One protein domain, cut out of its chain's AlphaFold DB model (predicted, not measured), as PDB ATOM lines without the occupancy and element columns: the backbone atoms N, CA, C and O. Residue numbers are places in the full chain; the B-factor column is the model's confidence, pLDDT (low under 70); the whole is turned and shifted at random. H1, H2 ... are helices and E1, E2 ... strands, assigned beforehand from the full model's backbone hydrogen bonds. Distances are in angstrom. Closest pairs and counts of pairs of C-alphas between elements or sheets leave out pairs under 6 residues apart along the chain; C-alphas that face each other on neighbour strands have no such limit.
ATOM      1  N   LEU A  95     173.421 169.723 162.825       92.94
ATOM      2  CA  LEU A  95     173.243 170.746 161.788       92.94
ATOM      3  C   LEU A  95     172.002 170.501 160.930       92.94
ATOM      4  O   LEU A  95     171.222 171.417 160.689       92.94
ATOM      5  N   HIS A  96     171.794 169.254 160.500       93.06
ATOM      6  CA  HIS A  96     170.606 168.896 159.733       93.06
ATOM      7  C   HIS A  96     169.337 169.018 160.583       93.06
ATOM      8  O   HIS A  96     168.333 169.537 160.105       93.06
ATOM      9  N   ARG A  97     169.384 168.586 161.852       91.69
ATOM     10  CA  ARG A  97     168.243 168.693 162.771       91.69
ATOM     11  C   ARG A  97     167.855 170.149 163.044       91.69
ATOM     12  O   ARG A  97     166.681 170.467 162.940       91.69
ATOM     13  N   GLY A  98     168.811 171.020 163.362       92.12
ATOM     14  CA  GLY A  98     168.553 172.445 163.599       92.12
ATOM     15  C   GLY A  98     167.986 173.132 162.358       92.12
ATOM     16  O   GLY A  98     166.986 173.843 162.437       92.12
ATOM     17  N   ALA A  99     168.527 172.814 161.179       93.44
ATOM     18  CA  ALA A  99     168.078 173.405 159.925       93.44
ATOM     19  C   ALA A  99     166.612 173.099 159.581       93.44
ATOM     20  O   ALA A  99     165.971 173.910 158.913       93.44
ATOM     21  N   GLN A 100     166.051 171.978 160.057       91.69
ATOM     22  CA  GLN A 100     164.614 171.683 159.928       91.69
ATOM     23  C   GLN A 100     163.731 172.702 160.662       91.69
ATOM     24  O   GLN A 100     162.564 172.859 160.315       91.69
ATOM     25  N   PHE A 101     164.291 173.402 161.646       91.06
ATOM     26  CA  PHE A 101     163.627 174.433 162.431       91.06
ATOM     27  C   PHE A 101     164.117 175.843 162.093       91.06
ATOM     28  O   PHE A 101     163.821 176.758 162.845       91.06
ATOM     29  N   GLY A 102     164.871 176.034 161.003       91.31
ATOM     30  CA  GLY A 102     165.468 177.334 160.675       91.31
ATOM     31  C   GLY A 102     166.632 177.736 161.588       91.31
ATOM     32  O   GLY A 102     167.056 178.886 161.559       91.31
ATOM     33  N   GLU A 103     167.168 176.803 162.379       93.94
ATOM     34  CA  GLU A 103     168.297 177.044 163.276       93.94
ATOM     35  C   GLU A 103     169.616 176.588 162.649       93.94
ATOM     36  O   GLU A 103     169.681 175.591 161.925       93.94
ATOM     37  N   PHE A 104     170.700 177.274 162.980       93.75
ATOM     38  CA  PHE A 104     172.055 176.857 162.640       93.75
ATOM     39  C   PHE A 104     172.980 177.035 163.839       93.75
ATOM     40  O   PHE A 104     172.720 177.819 164.748       93.75
ATOM     41  N   TRP A 105     174.059 176.259 163.860       95.62
ATOM     42  CA  TRP A 105     175.048 176.329 164.926       95.62
ATOM     43  C   TRP A 105     176.095 177.409 164.628       95.62
ATOM     44  O   TRP A 105     176.531 177.539 163.484       95.62
ATOM     45  N   THR A 106     176.504 178.130 165.667       93.62
ATOM     46  CA  THR A 106     177.625 179.075 165.725       93.62
ATOM     47  C   THR A 106     178.534 178.716 166.904       93.62
ATOM     48  O   THR A 106     178.152 177.952 167.793       93.62
ATOM     49  N   ASP A 107     179.724 179.308 166.959       87.75
ATOM     50  CA  ASP A 107     180.654 179.222 168.100       87.75
ATOM     51  C   ASP A 107     180.015 179.544 169.470       87.75
ATOM     52  O   ASP A 107     180.384 178.984 170.502       87.75
ATOM     53  N   SER A 108     179.011 180.412 169.449       87.94
ATOM     54  CA  SER A 108     178.239 180.939 170.570       87.94
ATOM     55  C   SER A 108     176.988 180.113 170.895       87.94
ATOM     56  O   SER A 108     176.340 180.365 171.911       87.94
ATOM     57  N   GLY A 109     176.658 179.098 170.087       89.56
ATOM     58  CA  GLY A 109     175.541 178.188 170.326       89.56
ATOM     59  C   GLY A 109     174.577 178.075 169.148       89.56
ATOM     60  O   GLY A 109     174.961 178.172 167.990       89.56
ATOM     61  N   TRP A 110     173.312 177.781 169.438       92.44
ATOM     62  CA  TRP A 110     172.272 177.741 168.410       92.44
ATOM     63  C   TRP A 110     171.774 179.149 168.112       92.44
ATOM     64  O   TRP A 110     171.441 179.894 169.030       92.44
ATOM     65  N   ASN A 111     171.704 179.487 166.828       91.06
ATOM     66  CA  ASN A 111     171.121 180.717 166.325       91.06
ATOM     67  C   ASN A 111     169.859 180.380 165.526       91.06
ATOM     68  O   ASN A 111     169.882 179.507 164.656       91.06
ATOM     69  N   ASP A 112     168.765 181.071 165.825       90.62
ATOM     70  CA  ASP A 112     167.437 180.835 165.266       90.62
ATOM     71  C   ASP A 112     166.970 181.933 164.298       90.62
ATOM     72  O   ASP A 112     165.862 181.851 163.774       90.62
ATOM     73  N   SER A 113     167.821 182.914 163.976       85.75
ATOM     74  CA  SER A 113     167.502 184.008 163.040       85.75
ATOM     75  C   SER A 113     167.153 183.538 161.621       85.75
ATOM     76  O   SER A 113     166.574 184.291 160.838       85.75
ATOM     77  N   GLY A 114     167.460 182.283 161.282       81.44
ATOM     78  CA  GLY A 114     167.022 181.656 160.039       81.44
ATOM     79  C   GLY A 114     165.540 181.256 160.017       81.44
ATOM     80  O   GLY A 114     165.031 180.962 158.937       81.44
ATOM     81  N   ARG A 115     164.831 181.263 161.159       82.81
ATOM     82  CA  ARG A 115     163.392 180.938 161.264       82.81
ATOM     83  C   ARG A 115     162.511 181.893 160.469       82.81
ATOM     84  O   ARG A 115     161.587 181.449 159.793       82.81
ATOM     85  N   ASP A 116     162.834 183.180 160.527       77.94
ATOM     86  CA  ASP A 116     162.034 184.249 159.919       77.94
ATOM     87  C   ASP A 116     162.559 184.667 158.535       77.94
ATOM     88  O   ASP A 116     161.986 185.522 157.854       77.94
ATOM     89  N   ALA A 117     163.653 184.055 158.078       74.44
ATOM     90  CA  ALA A 117     164.261 184.366 156.797       74.44
ATOM     91  C   ALA A 117     163.534 183.629 155.661       74.44
ATOM     92  O   ALA A 117     163.792 182.460 155.377       74.44
ATOM     93  N   SER A 118     162.673 184.351 154.939       66.62
ATOM     94  CA  SER A 118     161.840 183.845 153.829       66.62
ATOM     95  C   SER A 118     162.586 183.117 152.695       66.62
ATOM     96  O   SER A 118     161.959 182.460 151.866       66.62
ATOM     97  N   HIS A 119     163.915 183.216 152.643       65.94
ATOM     98  CA  HIS A 119     164.782 182.633 151.618       65.94
ATOM     99  C   HIS A 119     165.710 181.520 152.146       65.94
ATOM    100  O   HIS A 119     166.472 180.937 151.367       65.94
ATOM    101  N   MET A 120     165.674 181.197 153.444       77.06
ATOM    102  CA  MET A 120     166.525 180.152 154.013       77.06
ATOM    103  C   MET A 120     165.891 178.769 153.855       77.06
ATOM    104  O   MET A 120     165.009 178.350 154.595       77.06
ATOM    105  N   THR A 121     166.375 178.026 152.860       89.56
ATOM    106  CA  THR A 121     166.070 176.593 152.726       89.56
ATOM    107  C   THR A 121     166.878 175.774 153.732       89.56
ATOM    108  O   THR A 121     167.997 176.155 154.069       89.56
ATOM    109  N   VAL A 122     166.403 174.577 154.101       91.25
ATOM    110  CA  VAL A 122     167.159 173.621 154.943       91.25
ATOM    111  C   VAL A 122     168.594 173.433 154.435       91.25
ATOM    112  O   VAL A 122     169.546 173.485 155.209       91.25
ATOM    113  N   ARG A 123     168.785 173.280 153.117       92.62
ATOM    114  CA  ARG A 123     170.119 173.139 152.510       92.62
ATOM    115  C   ARG A 123     170.992 174.377 152.731       92.62
ATOM    116  O   ARG A 123     172.185 174.226 152.986       92.62
ATOM    117  N   ALA A 124     170.429 175.576 152.588       92.00
ATOM    118  CA  ALA A 124     171.155 176.821 152.822       92.00
ATOM    119  C   ALA A 124     171.548 176.958 154.299       92.00
ATOM    120  O   ALA A 124     172.706 177.247 154.592       92.00
ATOM    121  N   THR A 125     170.632 176.643 155.216       93.56
ATOM    122  CA  THR A 125     170.870 176.666 156.664       93.56
ATOM    123  C   THR A 125     171.946 175.663 157.086       93.56
ATOM    124  O   THR A 125     172.870 176.028 157.810       93.56
ATOM    125  N   VAL A 126     171.916 174.430 156.559       94.25
ATOM    126  CA  VAL A 126     172.976 173.431 156.798       94.25
ATOM    127  C   VAL A 126     174.329 173.931 156.297       94.25
ATOM    128  O   VAL A 126     175.312 173.849 157.027       94.25
ATOM    129  N   ARG A 127     174.401 174.464 155.068       94.19
ATOM    130  CA  ARG A 127     175.656 175.007 154.519       94.19
ATOM    131  C   ARG A 127     176.199 176.153 155.364       94.19
ATOM    132  O   ARG A 127     177.403 176.212 155.582       94.19
ATOM    133  N   HIS A 128     175.323 177.030 155.847       93.31
ATOM    134  CA  HIS A 128     175.715 178.126 156.720       93.31
ATOM    135  C   HIS A 128     176.287 177.607 158.049       93.31
ATOM    136  O   HIS A 128     177.398 177.979 158.416       93.31
ATOM    137  N   GLY A 129     175.601 176.666 158.708       94.00
ATOM    138  CA  GLY A 129     176.093 176.030 159.934       94.00
ATOM    139  C   GLY A 129     177.404 175.255 159.746       94.00
ATOM    140  O   GLY A 129     178.281 175.322 160.601       94.00
ATOM    141  N   LEU A 130     177.590 174.573 158.609       94.75
ATOM    142  CA  LEU A 130     178.863 173.921 158.268       94.75
ATOM    143  C   LEU A 130     180.017 174.926 158.147       94.75
ATOM    144  O   LEU A 130     181.138 174.592 158.516       94.75
ATOM    145  N   GLY A 131     179.750 176.143 157.662       95.12
ATOM    146  CA  GLY A 131     180.734 177.226 157.633       95.12
ATOM    147  C   GLY A 131     181.236 177.580 159.034       95.12
ATOM    148  O   GLY A 131     182.441 177.623 159.252       95.12
ATOM    149  N   HIS A 132     180.324 177.724 159.999       95.81
ATOM    150  CA  HIS A 132     180.682 177.969 161.402       95.81
ATOM    151  C   HIS A 132     181.440 176.798 162.027       95.81
ATOM    152  O   HIS A 132     182.426 177.015 162.726       95.81
ATOM    153  N   VAL A 133     181.025 175.554 161.758       95.06
ATOM    154  CA  VAL A 133     181.754 174.362 162.231       95.06
ATOM    155  C   VAL A 133     183.175 174.335 161.676       95.06
ATOM    156  O   VAL A 133     184.113 174.079 162.424       95.06
ATOM    157  N   ARG A 134     183.352 174.639 160.388       94.50
ATOM    158  CA  ARG A 134     184.677 174.742 159.776       94.50
ATOM    159  C   ARG A 134     185.524 175.824 160.448       94.50
ATOM    160  O   ARG A 134     186.636 175.526 160.861       94.50
ATOM    161  N   SER A 135     184.994 177.038 160.611       95.25
ATOM    162  CA  SER A 135     185.720 178.137 161.264       95.25
ATOM    163  C   SER A 135     186.088 177.824 162.716       95.25
ATOM    164  O   SER A 135     187.161 178.213 163.171       95.25
ATOM    165  N   PHE A 136     185.238 177.086 163.436       95.31
ATOM    166  CA  PHE A 136     185.577 176.589 164.766       95.31
ATOM    167  C   PHE A 136     186.825 175.698 164.718       95.31
ATOM    168  O   PHE A 136     187.765 175.962 165.459       95.31
ATOM    169  N   TRP A 137     186.875 174.694 163.838       93.62
ATOM    170  CA  TRP A 137     188.032 173.791 163.746       93.62
ATOM    171  C   TRP A 137     189.304 174.495 163.267       93.62
ATOM    172  O   TRP A 137     190.350 174.326 163.892       93.62
ATOM    173  N   GLU A 138     189.192 175.397 162.288       93.56
ATOM    174  CA  GLU A 138     190.317 176.227 161.836       93.56
ATOM    175  C   GLU A 138     190.898 177.066 162.997       93.56
ATOM    176  O   GLU A 138     192.114 177.219 163.108       93.56
ATOM    177  N   SER A 139     190.055 177.554 163.921       94.12
ATOM    178  CA  SER A 139     190.512 178.281 165.120       94.12
ATOM    179  C   SER A 139     191.274 177.406 166.123       94.12
ATOM    180  O   SER A 139     192.074 177.919 166.903       94.12
ATOM    181  N   GLN A 140     191.051 176.090 166.089       90.69
ATOM    182  CA  GLN A 140     191.753 175.104 166.911       90.69
ATOM    183  C   GLN A 140     193.024 174.576 166.227       90.69
ATOM    184  O   GLN A 140     193.670 173.679 166.759       90.69
ATOM    185  N   SER A 141     193.414 175.150 165.078       83.44
ATOM    186  CA  SER A 141     194.550 174.695 164.259       83.44
ATOM    187  C   SER A 141     194.398 173.262 163.725       83.44
ATOM    188  O   SER A 141     195.393 172.548 163.590       83.44
ATOM    189  N   VAL A 142     193.156 172.857 163.430       63.12
ATOM    190  CA  VAL A 142     192.792 171.572 162.807       63.12
ATOM    191  C   VAL A 142     192.239 171.806 161.406       63.12
ATOM    192  O   VAL A 142     191.461 172.772 161.233       63.12
TER     193      VAL A 142
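What this domain is: This is residues 95 to 142 of the 142 residues of an uncharacterized protein of Halogranum salarium B-1 (UniProt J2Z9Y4). What is the main picture? One long helix, H2, makes the longest axis, and a small two-stranded hairpin, E1 and E2, sits along one side of it with E1 nearer to the helix. The short helix H1 packs on residues 122 to 130 of H2. What is it made of? The printed part has 48 residues, with two named helices and two named strands in the order H1, E1, E2, H2; the sheet, E1 - E2, is antiparallel and the class is mixed, helices and strands. The whole is compact, with a radius of gyration of the C-alphas of 10.8 A, yet elongated in outline, spanning 35 by 18 by 16 A.

Where its parts are: Where do the first elements lie? H1 is residues 95 to 99, 6.1 A long, and begins at C-alpha 95 at (173.243, 170.746, 161.788). E1 is residues 104 to 106, 6.7 A, and E2 is residues 109 to 111, 6.5 A. Where is the long helix? H2, residues 122 to 139, is 25.9 A long and ends at C-alpha 139 at (190.512, 178.281, 165.120).

How they stand to each other: What does H1 meet? H1 touches H2 with residues 122 to 130 of H2 alone; their closest C-alphas, those of Ala 99 and Val 122, are 5.1 A apart. H1 and E2 are only just apart, at 8.1 A. How do the strands pair? E1 and E2 form an antiparallel hairpin at 136 degrees, with N 104 and O 111 at 2.9 A and N 106 and O 109 at 2.8 A, within hydrogen-bond range. How near is E1 to H2? Their closest C-alphas, those of Phe 104 and Gly 129, are 4.9 A apart. Are the helix backbones complete? In H1 and H2 every O i to N i+4 pair is within hydrogen-bond range.

The domain as a whole: How large is it? The two C-alphas farthest apart, those of Ser 118 and Ser 141, are 35.5 A apart. Is anything cut or long? The printed part has no cut; the links H1 to E1 and E1 to E2 are tight, and E2 to H2 is short. Where is confidence low? The mean pLDDT of the printed part is 89.3; residues 118 to 119 and residue 142, the chain's last, are under 70.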